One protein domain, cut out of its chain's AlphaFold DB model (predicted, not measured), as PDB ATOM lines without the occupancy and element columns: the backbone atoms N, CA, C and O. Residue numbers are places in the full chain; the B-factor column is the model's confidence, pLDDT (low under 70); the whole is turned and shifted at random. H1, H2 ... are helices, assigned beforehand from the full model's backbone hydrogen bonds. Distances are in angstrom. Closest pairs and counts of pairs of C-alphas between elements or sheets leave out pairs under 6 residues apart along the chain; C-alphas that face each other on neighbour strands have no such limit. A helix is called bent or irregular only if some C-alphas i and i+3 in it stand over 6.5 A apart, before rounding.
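What this domain is: This is residues 5 to 139 of the 312 residues of an uncharacterized protein of Phocaeicola vulgatus (strain ATCC 8482 / DSM 1447 / JCM 5826 / CCUG 4940 / NBRC 14291 / NCTC 11154) (UniProt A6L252). One helix, H5, runs through the middle; H3 packs beside it, H2 and H4 cross each other at one end of the body, and H6 and H7 cross at the other. The short H1 packs on H5. The 135 printed residues hold seven named helices, H1 to H7 in chain order, and no named strand: all helix, compact, radius of gyration of the C-alphas 14.8 A, spans 46 by 32 by 24 A.

Where its parts are: Find C-alpha 5 at (10.793, 12.458, 82.649), where H1, residues 5 to 9, begins. Next come H2, residues 18 to 34, 24.5 A long; H3, 38 to 49; H4, 55 to 69; and H5, 77 to 93, 25.3 A, only just irregular, with C-alphas 78 and 81 6.9 A apart. H6, 97 to 114, is 26.4 A long; H7, 124 to 139, ends at C-alpha 139, (-1.179, 2.209, 111.527).

How they stand to each other: Start at the hub, H5: its residues 79 to 86 alone touch H1, closest C-alphas Leu 7 and Ala 82, 5.3 A. H3, H5 and H6 form an up and down bundle, each running against the one before. H3 touches H6, closest C-alphas Asp 38 and Asn 103, 4.8 A, at a shallow tilt of 30 degrees. H2 touches H4 at Val 27 and Tyr 65, closest C-alphas 6.0 A, at a steep 65 degrees. H7 touches H6, closest C-alphas Ala 101 and Phe 134, 5.5 A. In H1 to H4 every O i to N i+4 pair is within hydrogen-bond range; in H5 11 of 13, H6 11 of 14, H7 6 of 12.

The domain as a whole: Lys 71 and Thr 139 have the C-alphas farthest apart, 46.9 A. The printed part has no cut and no long link; residue 138 alone is under pLDDT 70.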
ATOM      1  N   ASP A   5       9.581  11.818  83.180       92.69
ATOM      2  CA  ASP A   5      10.793  12.458  82.649       92.69
ATOM      3  C   ASP A   5      12.065  12.005  83.383       92.69
ATOM      4  O   ASP A   5      13.047  11.610  82.752       92.69
ATOM      5  N   VAL A   6      12.041  12.009  84.721       90.25
ATOM      6  CA  VAL A   6      13.188  11.608  85.549       90.25
ATOM      7  C   VAL A   6      13.546  10.144  85.297       90.25
ATOM      8  O   VAL A   6      14.718   9.830  85.076       90.25
ATOM      9  N   LEU A   7      12.544   9.262  85.242       91.81
ATOM     10  CA  LEU A   7      12.749   7.834  84.979       91.81
ATOM     11  C   LEU A   7      13.300   7.587  83.564       91.81
ATOM     12  O   LEU A   7      14.231   6.800  83.374       91.81
ATOM     13  N   LEU A   8      12.772   8.287  82.555       92.31
ATOM     14  CA  LEU A   8      13.201   8.134  81.161       92.31
ATOM     15  C   LEU A   8      14.604   8.698  80.902       92.31
ATOM     16  O   LEU A   8      15.373   8.091  80.152       92.31
ATOM     17  N   LYS A   9      14.989   9.801  81.555       87.00
ATOM     18  CA  LYS A   9      16.354  10.351  81.473       87.00
ATOM     19  C   LYS A   9      17.418   9.365  81.956       87.00
ATOM     20  O   LYS A   9      18.526   9.371  81.429       87.00
ATOM     21  N   GLY A  10      17.081   8.475  82.890       81.12
ATOM     22  CA  GLY A  10      17.987   7.426  83.367       81.12
ATOM     23  C   GLY A  10      18.283   6.315  82.349       81.12
ATOM     24  O   GLY A  10      19.237   5.561  82.533       81.12
ATOM     25  N   CYS A  11      17.498   6.195  81.270       85.81
ATOM     26  CA  CYS A  11      17.600   5.083  80.315       85.81
ATOM     27  C   CYS A  11      17.809   5.503  78.850       85.81
ATOM     28  O   CYS A  11      17.916   4.634  77.974       85.81
ATOM     29  N   LEU A  12      17.894   6.807  78.571       87.50
ATOM     30  CA  LEU A  12      18.049   7.370  77.231       87.50
ATOM     31  C   LEU A  12      19.280   8.274  77.141       87.50
ATOM     32  O   LEU A  12      19.520   9.108  78.005       87.50
ATOM     33  N   ILE A  13      20.031   8.148  76.043       85.06
ATOM     34  CA  ILE A  13      21.146   9.060  75.729       85.06
ATOM     35  C   ILE A  13      20.608  10.416  75.257       85.06
ATOM     36  O   ILE A  13      21.158  11.460  75.596       85.06
ATOM     37  N   ILE A  14      19.537  10.390  74.458       86.88
ATOM     38  CA  ILE A  14      18.834  11.579  73.976       86.88
ATOM     39  C   ILE A  14      17.465  11.580  74.660       86.88
ATOM     40  O   ILE A  14      16.653  10.704  74.348       86.88
ATOM     41  N   PRO A  15      17.216  12.503  75.605       88.25
ATOM     42  CA  PRO A  15      15.914  12.642  76.241       88.25
ATOM     43  C   PRO A  15      14.820  12.939  75.215       88.25
ATOM     44  O   PRO A  15      15.075  13.567  74.185       88.25
ATOM     45  N   TYR A  16      13.599  12.506  75.509       91.19
ATOM     46  CA  TYR A  16      12.440  12.907  74.722       91.19
ATOM     47  C   TYR A  16      12.116  14.389  74.928       91.19
ATOM     48  O   TYR A  16      12.407  14.965  75.976       91.19
ATOM     49  N   GLU A  17      11.491  14.989  73.919       91.94
ATOM     50  CA  GLU A  17      10.928  16.335  74.015       91.94
ATOM     51  C   GLU A  17       9.781  16.360  75.038       91.94
ATOM     52  O   GLU A  17       9.065  15.368  75.206       91.94
ATOM     53  N   GLU A  18       9.583  17.501  75.703       92.50
ATOM     54  CA  GLU A  18       8.578  17.668  76.766       92.50
ATOM     55  C   GLU A  18       7.168  17.277  76.304       92.50
ATOM     56  O   GLU A  18       6.415  16.650  77.044       92.50
ATOM     57  N   GLU A  19       6.835  17.572  75.049       92.56
ATOM     58  CA  GLU A  19       5.550  17.249  74.427       92.56
ATOM     59  C   GLU A  19       5.313  15.731  74.343       92.56
ATOM     60  O   GLU A  19       4.209  15.252  74.610       92.56
ATOM     61  N   ILE A  20       6.358  14.959  74.023       93.00
ATOM     62  CA  ILE A  20       6.301  13.491  73.980       93.00
ATOM     63  C   ILE A  20       6.161  12.938  75.397       93.00
ATOM     64  O   ILE A  20       5.381  12.013  75.620       93.00
ATOM     65  N   ILE A  21       6.897  13.499  76.359       94.75
ATOM     66  CA  ILE A  21       6.837  13.082  77.764       94.75
ATOM     67  C   ILE A  21       5.443  13.333  78.339       94.75
ATOM     68  O   ILE A  21       4.874  12.434  78.956       94.75
ATOM     69  N   ALA A  22       4.876  14.520  78.112       94.81
ATOM     70  CA  ALA A  22       3.535  14.869  78.562       94.81
ATOM     71  C   ALA A  22       2.491  13.910  77.972       94.81
ATOM     72  O   ALA A  22       1.691  13.333  78.707       94.81
ATOM     73  N   ALA A  23       2.560  13.653  76.662       95.31
ATOM     74  CA  ALA A  23       1.669  12.705  76.007       95.31
ATOM     75  C   ALA A  23       1.836  11.267  76.533       95.31
ATOM     76  O   ALA A  23       0.845  10.584  76.774       95.31
ATOM     77  N   LEU A  24       3.069  10.799  76.761       96.62
ATOM     78  CA  LEU A  24       3.317   9.482  77.353       96.62
ATOM     79  C   LEU A  24       2.806   9.388  78.792       96.62
ATOM     80  O   LEU A  24       2.273   8.345  79.163       96.62
ATOM     81  N   SER A  25       2.927  10.453  79.585       96.62
ATOM     82  CA  SER A  25       2.388  10.497  80.946       96.62
ATOM     83  C   SER A  25       0.869  10.327  80.942       96.62
ATOM     84  O   SER A  25       0.346   9.487  81.669       96.62
ATOM     85  N   GLU A  26       0.163  11.041  80.061       95.56
ATOM     86  CA  GLU A  26      -1.289  10.900  79.877       95.56
ATOM     87  C   GLU A  26      -1.691   9.504  79.375       95.56
ATOM     88  O   GLU A  26      -2.737   8.968  79.745       95.56
ATOM     89  N   VAL A  27      -0.865   8.879  78.531       96.44
ATOM     90  CA  VAL A  27      -1.078   7.492  78.093       96.44
ATOM     91  C   VAL A  27      -0.915   6.516  79.259       96.44
ATOM     92  O   VAL A  27      -1.764   5.643  79.423       96.44
ATOM     93  N   CYS A  28       0.126   6.673  80.081       96.94
ATOM     94  CA  CYS A  28       0.352   5.835  81.263       96.94
ATOM     95  C   CYS A  28      -0.794   5.976  82.268       96.94
ATOM     96  O   CYS A  28      -1.295   4.966  82.746       96.94
ATOM     97  N   LYS A  29      -1.263   7.205  82.503       95.25
ATOM     98  CA  LYS A  29      -2.421   7.496  83.355       95.25
ATOM     99  C   LYS A  29      -3.714   6.879  82.827       95.25
ATOM    100  O   LYS A  29      -4.490   6.294  83.568       95.25
ATOM    101  N   SER A  30      -3.941   6.957  81.518       94.06
ATOM    102  CA  SER A  30      -5.080   6.277  80.889       94.06
ATOM    103  C   SER A  30      -5.020   4.767  81.091       94.06
ATOM    104  O   SER A  30      -6.039   4.155  81.380       94.06
ATOM    105  N   TYR A  31      -3.829   4.184  80.934       95.94
ATOM    106  CA  TYR A  31      -3.614   2.758  81.133       95.94
ATOM    107  C   TYR A  31      -3.855   2.359  82.592       95.94
ATOM    108  O   TYR A  31      -4.567   1.391  82.824       95.94
ATOM    109  N   SER A  32      -3.314   3.103  83.565       94.50
ATOM    110  CA  SER A  32      -3.509   2.812  84.992       94.50
ATOM    111  C   SER A  32      -4.963   2.982  85.430       94.50
ATOM    112  O   SER A  32      -5.464   2.206  86.227       94.50
ATOM    113  N   ASN A  33      -5.705   3.935  84.870       91.31
ATOM    114  CA  ASN A  33      -7.127   4.072  85.199       91.31
ATOM    115  C   ASN A  33      -7.949   2.847  84.760       91.31
ATOM    116  O   ASN A  33      -8.911   2.479  85.428       91.31
ATOM    117  N   GLU A  34      -7.569   2.204  83.655       90.88
ATOM    118  CA  GLU A  34      -8.197   0.969  83.164       90.88
ATOM    119  C   GLU A  34      -7.655  -0.296  83.856       90.88
ATOM    120  O   GLU A  34      -8.316  -1.333  83.837       90.88
ATOM    121  N   HIS A  35      -6.473  -0.200  84.469       90.12
ATOM    122  CA  HIS A  35      -5.725  -1.292  85.087       90.12
ATOM    123  C   HIS A  35      -5.107  -0.817  86.403       90.12
ATOM    124  O   HIS A  35      -4.057  -0.185  86.384       90.12
ATOM    125  N   HIS A  36      -5.746  -1.082  87.538       87.94
ATOM    126  CA  HIS A  36      -5.271  -0.620  88.852       87.94
ATOM    127  C   HIS A  36      -5.481  -1.642  89.971       87.94
ATOM    128  O   HIS A  36      -5.379  -1.284  91.145       87.94
ATOM    129  N   SER A  37      -5.773  -2.900  89.627       91.69
ATOM    130  CA  SER A  37      -5.846  -3.952  90.636       91.69
ATOM    131  C   SER A  37      -4.455  -4.329  91.148       91.69
ATOM    132  O   SER A  37      -3.433  -4.130  90.482       91.69
ATOM    133  N   ASP A  38      -4.436  -4.955  92.316       90.62
ATOM    134  CA  ASP A  38      -3.263  -5.584  92.916       90.62
ATOM    135  C   ASP A  38      -2.630  -6.617  91.974       90.62
ATOM    136  O   ASP A  38      -1.409  -6.721  91.857       90.62
ATOM    137  N   ASP A  39      -3.472  -7.314  91.222       94.00
ATOM    138  CA  ASP A  39      -3.102  -8.289  90.210       94.00
ATOM    139  C   ASP A  39      -2.370  -7.663  89.005       94.00
ATOM    140  O   ASP A  39      -1.423  -8.252  88.465       94.00
ATOM    141  N   ASP A  40      -2.784  -6.461  88.586       95.44
ATOM    142  CA  ASP A  40      -2.108  -5.684  87.543       95.44
ATOM    143  C   ASP A  40      -0.747  -5.172  88.044       95.44
ATOM    144  O   ASP A  40       0.263  -5.280  87.333       95.44
ATOM    145  N   VAL A  41      -0.697  -4.686  89.292       95.94
ATOM    146  CA  VAL A  41       0.544  -4.260  89.954       95.94
ATOM    147  C   VAL A  41       1.520  -5.427  90.076       95.94
ATOM    148  O   VAL A  41       2.677  -5.297  89.670       95.94
ATOM    149  N   ALA A  42       1.064  -6.585  90.557       95.88
ATOM    150  CA  ALA A  42       1.873  -7.791  90.696       95.88
ATOM    151  C   ALA A  42       2.444  -8.240  89.346       95.88
ATOM    152  O   ALA A  42       3.645  -8.489  89.226       95.88
ATOM    153  N   GLY A  43       1.618  -8.277  88.294       95.25
ATOM    154  CA  GLY A  43       2.064  -8.648  86.951       95.25
ATOM    155  C   GLY A  43       3.186  -7.745  86.425       95.25
ATOM    156  O   GLY A  43       4.191  -8.237  85.895       95.25
ATOM    157  N   LEU A  44       3.052  -6.428  86.606       96.38
ATOM    158  CA  LEU A  44       4.089  -5.471  86.222       96.38
ATOM    159  C   LEU A  44       5.336  -5.578  87.107       96.38
ATOM    160  O   LEU A  44       6.448  -5.596  86.574       96.38
ATOM    161  N   ALA A  45       5.177  -5.696  88.427       95.50
ATOM    162  CA  ALA A  45       6.280  -5.820  89.375       95.50
ATOM    163  C   ALA A  45       7.114  -7.081  89.106       95.50
ATOM    164  O   ALA A  45       8.339  -6.993  88.993       95.50
ATOM    165  N   ILE A  46       6.469  -8.232  88.880       95.06
ATOM    166  CA  ILE A  46       7.137  -9.482  88.495       95.06
ATOM    167  C   ILE A  46       7.964  -9.271  87.225       95.06
ATOM    168  O   ILE A  46       9.141  -9.639  87.189       95.06
ATOM    169  N   ALA A  47       7.396  -8.656  86.182       94.31
ATOM    170  CA  ALA A  47       8.109  -8.406  84.929       94.31
ATOM    171  C   ALA A  47       9.299  -7.443  85.113       94.31
ATOM    172  O   ALA A  47      10.381  -7.674  84.564       94.31
ATOM    173  N   VAL A  48       9.127  -6.388  85.912       94.38
ATOM    174  CA  VAL A  48      10.172  -5.402  86.215       94.38
ATOM    175  C   VAL A  48      11.324  -6.046  86.993       94.38
ATOM    176  O   VAL A  48      12.478  -5.940  86.563       94.38
ATOM    177  N   PHE A  49      11.027  -6.754  88.084       93.81
ATOM    178  CA  PHE A  49      12.019  -7.327  88.999       93.81
ATOM    179  C   PHE A  49      12.735  -8.549  88.423       93.81
ATOM    180  O   PHE A  49      13.952  -8.664  88.543       93.81
ATOM    181  N   SER A  50      12.022  -9.418  87.702       91.44
ATOM    182  CA  SER A  50      12.631 -10.584  87.040       91.44
ATOM    183  C   SER A  50      13.436 -10.228  85.787       91.44
ATOM    184  O   SER A  50      14.044 -11.105  85.171       91.44
ATOM    185  N   LYS A  51      13.432  -8.950  85.376       90.00
ATOM    186  CA  LYS A  51      13.937  -8.486  84.071       90.00
ATOM    187  C   LYS A  51      13.260  -9.220  82.901       90.00
ATOM    188  O   LYS A  51      13.882  -9.417  81.854       90.00
ATOM    189  N   GLY A  52      11.999  -9.596  83.091       88.38
ATOM    190  CA  GLY A  52      11.164 -10.286  82.121       88.38
ATOM    191  C   GLY A  52      10.752  -9.413  80.928       88.38
ATOM    192  O   GLY A  52      11.088  -8.225  80.846       88.38
ATOM    193  N   PRO A  53      10.043 -10.007  79.952       90.81
ATOM    194  CA  PRO A  53       9.576  -9.294  78.772       90.81
ATOM    195  C   PRO A  53       8.479  -8.278  79.122       90.81
ATOM    196  O   PRO A  53       7.561  -8.566  79.880       90.81
ATOM    197  N   LEU A  54       8.550  -7.101  78.497       95.88
ATOM    198  CA  LEU A  54       7.541  -6.031  78.577       95.88
ATOM    199  C   LEU A  54       7.000  -5.668  77.183       95.88
ATOM    200  O   LEU A  54       6.523  -4.557  76.957       95.88
ATOM    201  N   ASP A  55       7.126  -6.584  76.217       95.25
ATOM    202  CA  ASP A  55       6.731  -6.345  74.826       95.25
ATOM    203  C   ASP A  55       5.204  -6.154  74.695       95.25
ATOM    204  O   ASP A  55       4.767  -5.291  73.936       95.25
ATOM    205  N   ASP A  56       4.394  -6.861  75.491       94.50
ATOM    206  CA  ASP A  56       2.935  -6.685  75.494       94.50
ATOM    207  C   ASP A  56       2.525  -5.310  76.025       94.50
ATOM    208  O   ASP A  56       1.754  -4.603  75.374       94.50
ATOM    209  N   LEU A  57       3.096  -4.885  77.161       96.75
ATOM    210  CA  LEU A  57       2.892  -3.534  77.692       96.75
ATOM    211  C   LEU A  57       3.323  -2.488  76.664       96.75
ATOM    212  O   LEU A  57       2.585  -1.548  76.385       96.75
ATOM    213  N   LYS A  58       4.499  -2.673  76.059       97.38
ATOM    214  CA  LYS A  58       5.015  -1.774  75.029       97.38
ATOM    215  C   LYS A  58       4.029  -1.615  73.876       97.38
ATOM    216  O   LYS A  58       3.719  -0.487  73.506       97.38
ATOM    217  N   ASN A  59       3.528  -2.722  73.333       96.25
ATOM    218  CA  ASN A  59       2.581  -2.698  72.222       96.25
ATOM    219  C   ASN A  59       1.281  -1.973  72.606       96.25
ATOM    220  O   ASN A  59       0.753  -1.205  71.800       96.25
ATOM    221  N   LYS A  60       0.782  -2.171  73.835       95.69
ATOM    222  CA  LYS A  60      -0.402  -1.462  74.345       95.69
ATOM    223  C   LYS A  60      -0.152   0.045  74.476       95.69
ATOM    224  O   LYS A  60      -0.942   0.828  73.957       95.69
ATOM    225  N   ILE A  61       0.959   0.456  75.087       97.19
ATOM    226  CA  ILE A  61       1.308   1.875  75.268       97.19
ATOM    227  C   ILE A  61       1.529   2.571  73.920       97.19
ATOM    228  O   ILE A  61       0.981   3.647  73.691       97.19
ATOM    229  N   GLU A  62       2.267   1.951  72.991       96.56
ATOM    230  CA  GLU A  62       2.444   2.487  71.635       96.56
ATOM    231  C   GLU A  62       1.101   2.621  70.905       96.56
ATOM    232  O   GLU A  62       0.873   3.622  70.228       96.56
ATOM    233  N   LYS A  63       0.191   1.648  71.053       94.56
ATOM    234  CA  LYS A  63      -1.149   1.708  70.456       94.56
ATOM    235  C   LYS A  63      -1.953   2.894  70.994       94.56
ATOM    236  O   LYS A  63      -2.398   3.712  70.193       94.56
ATOM    237  N   ILE A  64      -2.076   3.022  72.318       94.19
ATOM    238  CA  ILE A  64      -2.840   4.108  72.956       94.19
ATOM    239  C   ILE A  64      -2.245   5.472  72.580       94.19
ATOM    240  O   ILE A  64      -2.978   6.402  72.248       94.19
ATOM    241  N   TYR A  65      -0.914   5.593  72.571       95.69
ATOM    242  CA  TYR A  65      -0.241   6.821  72.151       95.69
ATOM    243  C   TYR A  65      -0.589   7.197  70.708       95.69
ATOM    244  O   TYR A  65      -0.971   8.333  70.433       95.69
ATOM    245  N   ASN A  66      -0.477   6.244  69.782       92.81
ATOM    246  CA  ASN A  66      -0.705   6.495  68.360       92.81
ATOM    247  C   ASN A  66      -2.162   6.882  68.065       92.81
ATOM    248  O   ASN A  66      -2.403   7.669  67.151       92.81
ATOM    249  N   GLU A  67      -3.111   6.342  68.832       90.31
ATOM    250  CA  GLU A  67      -4.535   6.680  68.742       90.31
ATOM    251  C   GLU A  67      -4.829   8.080  69.306       90.31
ATOM    252  O   GLU A  67      -5.604   8.817  68.705       90.31
ATOM    253  N   LYS A  68      -4.184   8.483  70.412       88.56
ATOM    254  CA  LYS A  68      -4.424   9.791  71.053       88.56
ATOM    255  C   LYS A  68      -3.692  10.965  70.399       88.56
ATOM    256  O   LYS A  68      -4.223  12.069  70.370       88.56
ATOM    257  N   VAL A  69      -2.461  10.758  69.934       88.06
ATOM    258  CA  VAL A  69      -1.560  11.843  69.486       88.06
ATOM    259  C   VAL A  69      -1.554  11.993  67.959       88.06
ATOM    260  O   VAL A  69      -0.912  12.895  67.426       88.06
ATOM    261  N   GLU A  70      -2.225  11.091  67.231       80.88
ATOM    262  CA  GLU A  70      -2.240  11.018  65.757       80.88
ATOM    263  C   GLU A  70      -0.831  10.989  65.117       80.88
ATOM    264  O   GLU A  70      -0.639  11.251  63.928       80.88
ATOM    265  N   LYS A  71       0.191  10.627  65.903       84.56
ATOM    266  CA  LYS A  71       1.589  10.467  65.491       84.56
ATOM    267  C   LYS A  71       2.077   9.092  65.906       84.56
ATOM    268  O   LYS A  71       1.795   8.637  67.008       84.56
ATOM    269  N   LYS A  72       2.864   8.450  65.038       88.31
ATOM    270  CA  LYS A  72       3.471   7.153  65.349       88.31
ATOM    271  C   LYS A  72       4.703   7.322  66.229       88.31
ATOM    272  O   LYS A  72       5.668   7.954  65.803       88.31
ATOM    273  N   ILE A  73       4.698   6.690  67.397       92.06
ATOM    274  CA  ILE A  73       5.883   6.500  68.233       92.06
ATOM    275  C   ILE A  73       6.373   5.053  68.146       92.06
ATOM    276  O   ILE A  73       5.600   4.123  67.916       92.06
ATOM    277  N   LYS A  74       7.681   4.869  68.330       92.62
ATOM    278  CA  LYS A  74       8.292   3.562  68.565       92.62
ATOM    279  C   LYS A  74       9.224   3.666  69.763       92.62
ATOM    280  O   LYS A  74      10.275   4.301  69.682       92.62
ATOM    281  N   LEU A  75       8.834   3.043  70.864       93.38
ATOM    282  CA  LEU A  75       9.533   3.078  72.137       93.38
ATOM    283  C   LEU A  75      10.699   2.071  72.138       93.38
ATOM    284  O   LEU A  75      10.527   0.891  71.799       93.38
ATOM    285  N   PRO A  76      11.926   2.485  72.491       92.81
ATOM    286  CA  PRO A  76      13.034   1.564  72.709       92.81
ATOM    287  C   PRO A  76      12.723   0.573  73.837       92.81
ATOM    288  O   PRO A  76      12.079   0.911  74.819       92.81
ATOM    289  N   LYS A  77      13.232  -0.664  73.761       91.88
ATOM    290  CA  LYS A  77      13.008  -1.644  74.843       91.88
ATOM    291  C   LYS A  77      13.584  -1.186  76.193       91.88
ATOM    292  O   LYS A  77      13.057  -1.566  77.233       91.88
ATOM    293  N   CYS A  78      14.640  -0.366  76.182       89.94
ATOM    294  CA  CYS A  78      15.278   0.132  77.402       89.94
ATOM    295  C   CYS A  78      14.379   1.058  78.235       89.94
ATOM    296  O   CYS A  78      14.583   1.131  79.443       89.94
ATOM    297  N   THR A  79      13.365   1.696  77.638       94.38
ATOM    298  CA  THR A  79      12.451   2.601  78.355       94.38
ATOM    299  C   THR A  79      11.328   1.863  79.073       94.38
ATOM    300  O   THR A  79      10.695   2.421  79.961       94.38
ATOM    301  N   MET A  80      11.059   0.604  78.716       95.56
ATOM    302  CA  MET A  80       9.841  -0.067  79.175       95.56
ATOM    303  C   MET A  80       9.822  -0.341  80.672       95.56
ATOM    304  O   MET A  80       8.752  -0.303  81.264       95.56
ATOM    305  N   ARG A  81      10.981  -0.551  81.305       93.81
ATOM    306  CA  ARG A  81      11.044  -0.663  82.768       93.81
ATOM    307  C   ARG A  81      10.742   0.663  83.463       93.81
ATOM    308  O   ARG A  81      10.010   0.642  84.435       93.81
ATOM    309  N   ALA A  82      11.237   1.796  82.946       94.75
ATOM    310  CA  ALA A  82      10.864   3.123  83.457       94.75
ATOM    311  C   ALA A  82       9.351   3.353  83.351       94.75
ATOM    312  O   ALA A  82       8.719   3.770  84.312       94.75
ATOM    313  N   ILE A  83       8.773   3.030  82.190       96.62
ATOM    314  CA  ILE A  83       7.334   3.177  81.939       96.62
ATOM    315  C   ILE A  83       6.519   2.260  82.858       96.62
ATOM    316  O   ILE A  83       5.550   2.714  83.452       96.62
ATOM    317  N   ALA A  84       6.913   0.994  83.014       96.81
ATOM    318  CA  ALA A  84       6.237   0.063  83.915       96.81
ATOM    319  C   ALA A  84       6.315   0.527  85.378       96.81
ATOM    320  O   ALA A  84       5.298   0.517  86.060       96.81
ATOM    321  N   THR A  85       7.482   0.991  85.842       94.94
ATOM    322  CA  THR A  85       7.639   1.578  87.182       94.94
ATOM    323  C   THR A  85       6.722   2.784  87.374       94.94
ATOM    324  O   THR A  85       6.030   2.851  88.381       94.94
ATOM    325  N   TYR A  86       6.659   3.688  86.396       96.12
ATOM    326  CA  TYR A  86       5.773   4.849  86.464       96.12
ATOM    327  C   TYR A  86       4.291   4.456  86.521       96.12
ATOM    328  O   TYR A  86       3.523   5.030  87.283       96.12
ATOM    329  N   ILE A  87       3.880   3.451  85.743       97.19
ATOM    330  CA  ILE A  87       2.507   2.932  85.779       97.19
ATOM    331  C   ILE A  87       2.187   2.325  87.151       97.19
ATOM    332  O   ILE A  87       1.113   2.594  87.675       97.19
ATOM    333  N   ILE A  88       3.114   1.571  87.757       96.00
ATOM    334  CA  ILE A  88       2.948   1.055  89.126       96.00
ATOM    335  C   ILE A  88       2.779   2.211  90.124       96.00
ATOM    336  O   ILE A  88       1.891   2.143  90.968       96.00
ATOM    337  N   GLU A  89       3.574   3.286  90.023       94.25
ATOM    338  CA  GLU A  89       3.393   4.470  90.883       94.25
ATOM    339  C   GLU A  89       1.985   5.059  90.743       94.25
ATOM    340  O   GLU A  89       1.352   5.360  91.748       94.25
ATOM    341  N   LEU A  90       1.474   5.191  89.514       95.19
ATOM    342  CA  LEU A  90       0.125   5.706  89.268       95.19
ATOM    343  C   LEU A  90      -0.957   4.788  89.855       95.19
ATOM    344  O   LEU A  90      -1.892   5.279  90.479       95.19
ATOM    345  N   MET A  91      -0.809   3.467  89.711       95.62
ATOM    346  CA  MET A  91      -1.724   2.477  90.298       95.62
ATOM    347  C   MET A  91      -1.731   2.518  91.835       95.62
ATOM    348  O   MET A  91      -2.707   2.099  92.447       95.62
ATOM    349  N   ILE A  92      -0.662   3.008  92.468       93.06
ATOM    350  CA  ILE A  92      -0.576   3.160  93.926       93.06
ATOM    351  C   ILE A  92      -1.079   4.537  94.381       93.06
ATOM    352  O   ILE A  92      -1.777   4.627  95.385       93.06
ATOM    353  N   GLU A  93      -0.703   5.619  93.699       91.56
ATOM    354  CA  GLU A  93      -0.929   6.997  94.172       91.56
ATOM    355  C   GLU A  93      -2.261   7.602  93.701       91.56
ATOM    356  O   GLU A  93      -2.725   8.571  94.296       91.56
ATOM    357  N   GLU A  94      -2.863   7.085  92.624       90.50
ATOM    358  CA  GLU A  94      -4.102   7.634  92.041       90.50
ATOM    359  C   GLU A  94      -5.361   6.809  92.367       90.50
ATOM    360  O   GLU A  94      -6.393   6.966  91.714       90.50
ATOM    361  N   VAL A  95      -5.293   5.954  93.389       90.00
ATOM    362  CA  VAL A  95      -6.423   5.173  93.921       90.00
ATOM    363  C   VAL A  95      -6.757   5.610  95.353       90.00
ATOM    364  O   VAL A  95      -6.055   6.436  95.936       90.00
ATOM    365  N   ASP A  96      -7.854   5.105  95.918       89.25
ATOM    366  CA  ASP A  96      -8.179   5.344  97.327       89.25
ATOM    367  C   ASP A  96      -7.140   4.707  98.271       89.25
ATOM    368  O   ASP A  96      -6.391   3.809  97.881       89.25
ATOM    369  N   ASP A  97      -7.097   5.165  99.525       85.38
ATOM    370  CA  ASP A  97      -6.073   4.756 100.493       85.38
ATOM    371  C   ASP A  97      -6.030   3.231 100.722       85.38
ATOM    372  O   ASP A  97      -4.958   2.668 100.950       85.38
ATOM    373  N   GLU A  98      -7.178   2.548 100.657       84.69
ATOM    374  CA  GLU A  98      -7.266   1.100 100.853       84.69
ATOM    375  C   GLU A  98      -6.695   0.337  99.664       84.69
ATOM    376  O   GLU A  98      -5.772  -0.463  99.839       84.69
ATOM    377  N   SER A  99      -7.148   0.656  98.453       89.31
ATOM    378  CA  SER A  99      -6.574   0.122  97.214       89.31
ATOM    379  C   SER A  99      -5.072   0.414  97.108       89.31
ATOM    380  O   SER A  99      -4.293  -0.444  96.696       89.31
ATOM    381  N   SER A 100      -4.640   1.602  97.539       90.50
ATOM    382  CA  SER A 100      -3.231   1.999  97.566       90.50
ATOM    383  C   SER A 100      -2.407   1.063  98.448       90.50
ATOM    384  O   SER A 100      -1.377   0.543  98.019       90.50
ATOM    385  N   ALA A 101      -2.878   0.784  99.665       87.81
ATOM    386  CA  ALA A 101      -2.190  -0.101 100.595       87.81
ATOM    387  C   ALA A 101      -2.112  -1.548 100.096       87.81
ATOM    388  O   ALA A 101      -1.063  -2.180 100.226       87.81
ATOM    389  N   ILE A 102      -3.187  -2.050  99.485       89.31
ATOM    390  CA  ILE A 102      -3.212  -3.372  98.848       89.31
ATOM    391  C   ILE A 102      -2.194  -3.426  97.700       89.31
ATOM    392  O   ILE A 102      -1.390  -4.355  97.619       89.31
ATOM    393  N   ASN A 103      -2.163  -2.402  96.846       93.25
ATOM    394  CA  ASN A 103      -1.220  -2.317  95.731       93.25
ATOM    395  C   ASN A 103       0.237  -2.238  96.217       93.25
ATOM    396  O   ASN A 103       1.128  -2.851  95.622       93.25
ATOM    397  N   ILE A 104       0.496  -1.550  97.334       92.38
ATOM    398  CA  ILE A 104       1.818  -1.550  97.974       92.38
ATOM    399  C   ILE A 104       2.164  -2.942  98.517       92.38
ATOM    400  O   ILE A 104       3.290  -3.394  98.318       92.38
ATOM    401  N   LEU A 105       1.225  -3.649  99.152       90.94
ATOM    402  CA  LEU A 105       1.449  -5.017  99.635       90.94
ATOM    403  C   LEU A 105       1.794  -5.972  98.489       90.94
ATOM    404  O   LEU A 105       2.755  -6.735  98.582       90.94
ATOM    405  N   ALA A 106       1.071  -5.873  97.372       94.50
ATOM    406  CA  ALA A 106       1.350  -6.658  96.178       94.50
ATOM    407  C   ALA A 106       2.768  -6.393  95.641       94.50
ATOM    408  O   ALA A 106       3.501  -7.328  95.302       94.50
ATOM    409  N   LEU A 107       3.190  -5.126  95.615       94.12
ATOM    410  CA  LEU A 107       4.553  -4.737  95.255       94.12
ATOM    411  C   LEU A 107       5.596  -5.305  96.239       94.12
ATOM    412  O   LEU A 107       6.630  -5.811  95.794       94.12
ATOM    413  N   MET A 108       5.328  -5.235  97.547       91.19
ATOM    414  CA  MET A 108       6.193  -5.758  98.612       91.19
ATOM    415  C   MET A 108       6.416  -7.263  98.473       91.19
ATOM    416  O   MET A 108       7.569  -7.702  98.464       91.19
ATOM    417  N   ASN A 109       5.354  -8.049  98.286       93.88
ATOM    418  CA  ASN A 109       5.469  -9.499  98.108       93.88
ATOM    419  C   ASN A 109       6.324  -9.849  96.877       93.88
ATOM    420  O   ASN A 109       7.187 -10.728  96.932       93.88
ATOM    421  N   CYS A 110       6.192  -9.087  95.783       94.75
ATOM    422  CA  CYS A 110       7.005  -9.289  94.580       94.75
ATOM    423  C   CYS A 110       8.511  -9.036  94.797       94.75
ATOM    424  O   CYS A 110       9.325  -9.519  94.004       94.75
ATOM    425  N   MET A 111       8.921  -8.317  95.852       91.81
ATOM    426  CA  MET A 111      10.340  -8.034  96.116       91.81
ATOM    427  C   MET A 111      11.172  -9.290  96.394       91.81
ATOM    428  O   MET A 111      12.392  -9.238  96.238       91.81
ATOM    429  N   ILE A 112      10.554 -10.428  96.733       93.81
ATOM    430  CA  ILE A 112      11.260 -11.712  96.868       93.81
ATOM    431  C   ILE A 112      12.044 -12.094  95.603       93.81
ATOM    432  O   ILE A 112      13.094 -12.732  95.678       93.81
ATOM    433  N   ILE A 113      11.592 -11.638  94.431       93.81
ATOM    434  CA  ILE A 113      12.269 -11.861  93.147       93.81
ATOM    435  C   ILE A 113      13.672 -11.229  93.131       93.81
ATOM    436  O   ILE A 113      14.553 -11.688  92.405       93.81
ATOM    437  N   LEU A 114      13.891 -10.200  93.953       91.06
ATOM    438  CA  LEU A 114      15.158  -9.490  94.109       91.06
ATOM    439  C   LEU A 114      15.975  -9.975  95.315       91.06
ATOM    440  O   LEU A 114      16.975  -9.338  95.643       91.06
ATOM    441  N   ASN A 115      15.584 -11.064  95.990       88.38
ATOM    442  CA  ASN A 115      16.300 -11.588  97.158       88.38
ATOM    443  C   ASN A 115      17.803 -11.772  96.865       88.38
ATOM    444  O   ASN A 115      18.164 -12.412  95.876       88.38
ATOM    445  N   LYS A 116      18.680 -11.212  97.716       84.56
ATOM    446  CA  LYS A 116      20.153 -11.159  97.543       84.56
ATOM    447  C   LYS A 116      20.651 -10.361  96.328       84.56
ATOM    448  O   LYS A 116      21.850 -10.356  96.037       84.56
ATOM    449  N   HIS A 117      19.751  -9.683  95.627       85.62
ATOM    450  CA  HIS A 117      20.002  -8.835  94.466       85.62
ATOM    451  C   HIS A 117      19.439  -7.423  94.694       85.62
ATOM    452  O   HIS A 117      19.022  -6.749  93.757       85.62
ATOM    453  N   GLU A 118      19.464  -6.921  95.932       79.44
ATOM    454  CA  GLU A 118      18.864  -5.634  96.314       79.44
ATOM    455  C   GLU A 118      19.532  -4.454  95.584       79.44
ATOM    456  O   GLU A 118      18.903  -3.446  95.276       79.44
ATOM    457  N   LYS A 119      20.811  -4.596  95.219       83.06
ATOM    458  CA  LYS A 119      21.533  -3.611  94.389       83.06
ATOM    459  C   LYS A 119      20.997  -3.511  92.960       83.06
ATOM    460  O   LYS A 119      21.368  -2.592  92.236       83.06
ATOM    461  N   GLU A 120      20.181  -4.472  92.541       84.88
ATOM    462  CA  GLU A 120      19.562  -4.535  91.221       84.88
ATOM    463  C   GLU A 120      18.110  -4.040  91.231       84.88
ATOM    464  O   GLU A 120      17.473  -4.083  90.176       84.88
ATOM    465  N   ILE A 121      17.600  -3.551  92.377       83.94
ATOM    466  CA  ILE A 121      16.291  -2.891  92.451       83.94
ATOM    467  C   ILE A 121      16.273  -1.751  91.418       83.94
ATOM    468  O   ILE A 121      17.105  -0.842  91.494       83.94
ATOM    469  N   PRO A 122      15.356  -1.776  90.435       83.44
ATOM    470  CA  PRO A 122      15.209  -0.669  89.505       83.44
ATOM    471  C   PRO A 122      14.560   0.514  90.227       83.44
ATOM    472  O   PRO A 122      13.536   0.333  90.871       83.44
ATOM    473  N   TYR A 123      15.132   1.713  90.101       86.00
ATOM    474  CA  TYR A 123      14.605   2.949  90.710       86.00
ATOM    475  C   TYR A 123      14.336   2.806  92.227       86.00
ATOM    476  O   TYR A 123      13.200   2.970  92.681       86.00
ATOM    477  N   PRO A 124      15.352   2.451  93.038       86.06
ATOM    478  CA  PRO A 124      15.179   2.164  94.466       86.06
ATOM    479  C   PRO A 124      14.620   3.350  95.262       86.06
ATOM    480  O   PRO A 124      13.923   3.146  96.251       86.06
ATOM    481  N   GLU A 125      14.880   4.582  94.823       84.12
ATOM    482  CA  GLU A 125      14.305   5.804  95.387       84.12
ATOM    483  C   GLU A 125      12.775   5.864  95.274       84.12
ATOM    484  O   GLU A 125      12.126   6.451  96.138       84.12
ATOM    485  N   VAL A 126      12.203   5.230  94.246       85.38
ATOM    486  CA  VAL A 126      10.756   5.124  94.046       85.38
ATOM    487  C   VAL A 126      10.198   4.065  94.987       85.38
ATOM    488  O   VAL A 126       9.441   4.377  95.906       85.38
ATOM    489  N   PHE A 127      10.622   2.810  94.812       84.88
ATOM    490  CA  PHE A 127      10.049   1.681  95.547       84.88
ATOM    491  C   PHE A 127      10.312   1.737  97.051       84.88
ATOM    492  O   PHE A 127       9.431   1.397  97.837       84.88
ATOM    493  N   GLY A 128      11.479   2.235  97.469       81.31
ATOM    494  CA  GLY A 128      11.801   2.400  98.884       81.31
ATOM    495  C   GLY A 128      10.849   3.353  99.614       81.31
ATOM    496  O   GLY A 128      10.583   3.150 100.795       81.31
ATOM    497  N   SER A 129      10.288   4.349  98.917       82.94
ATOM    498  CA  SER A 129       9.351   5.313  99.512       82.94
ATOM    499  C   SER A 129       7.977   4.715  99.840       82.94
ATOM    500  O   SER A 129       7.284   5.228 100.717       82.94
ATOM    501  N   TYR A 130       7.588   3.622  99.176       83.75
ATOM    502  CA  TYR A 130       6.298   2.963  99.394       83.75
ATOM    503  C   TYR A 130       6.300   2.022 100.594       83.75
ATOM    504  O   TYR A 130       5.272   1.878 101.251       83.75
ATOM    505  N   MET A 131       7.452   1.443 100.933       76.06
ATOM    506  CA  MET A 131       7.570   0.497 102.048       76.06
ATOM    507  C   MET A 131       7.093   1.111 103.374       76.06
ATOM    508  O   MET A 131       6.366   0.474 104.124       76.06
ATOM    509  N   SER A 132       7.428   2.379 103.637       76.44
ATOM    510  CA  SER A 132       6.956   3.087 104.836       76.44
ATOM    511  C   SER A 132       5.479   3.489 104.765       76.44
ATOM    512  O   SER A 132       4.831   3.603 105.801       76.44
ATOM    513  N   LYS A 133       4.930   3.699 103.560       79.12
ATOM    514  CA  LYS A 133       3.524   4.092 103.375       79.12
ATOM    515  C   LYS A 133       2.556   2.968 103.742       79.12
ATOM    516  O   LYS A 133       1.504   3.250 104.307       79.12
ATOM    517  N   PHE A 134       2.920   1.715 103.468       78.44
ATOM    518  CA  PHE A 134       2.135   0.557 103.898       78.44
ATOM    519  C   PHE A 134       1.962   0.533 105.424       78.44
ATOM    520  O   PHE A 134       0.837   0.485 105.928       78.44
ATOM    521  N   ASP A 135       3.071   0.664 106.157       74.56
ATOM    522  CA  ASP A 135       3.068   0.700 107.623       74.56
ATOM    523  C   ASP A 135       2.255   1.886 108.166       74.56
ATOM    524  O   ASP A 135       1.516   1.754 109.150       74.56
ATOM    525  N   GLU A 136       2.362   3.056 107.529       76.06
ATOM    526  CA  GLU A 136       1.585   4.245 107.883       76.06
ATOM    527  C   GLU A 136       0.083   4.024 107.690       76.06
ATOM    528  O   GLU A 136      -0.684   4.305 108.618       76.06
ATOM    529  N   TYR A 137      -0.335   3.486 106.541       76.88
ATOM    530  CA  TYR A 137      -1.739   3.193 106.259       76.88
ATOM    531  C   TYR A 137      -2.313   2.209 107.278       76.88
ATOM    532  O   TYR A 137      -3.313   2.511 107.925       76.88
ATOM    533  N   TYR A 138      -1.655   1.071 107.514       69.88
ATOM    534  CA  TYR A 138      -2.146   0.090 108.487       69.88
ATOM    535  C   TYR A 138      -2.118   0.620 109.920       69.88
ATOM    536  O   TYR A 138      -2.995   0.297 110.726       69.88
ATOM    537  N   THR A 139      -1.173   1.502 110.245       70.00
ATOM    538  CA  THR A 139      -1.179   2.209 111.527       70.00
ATOM    539  C   THR A 139      -2.369   3.147 111.663       70.00
ATOM    540  O   THR A 139      -2.960   3.225 112.743       70.00
TER     541      THR A 139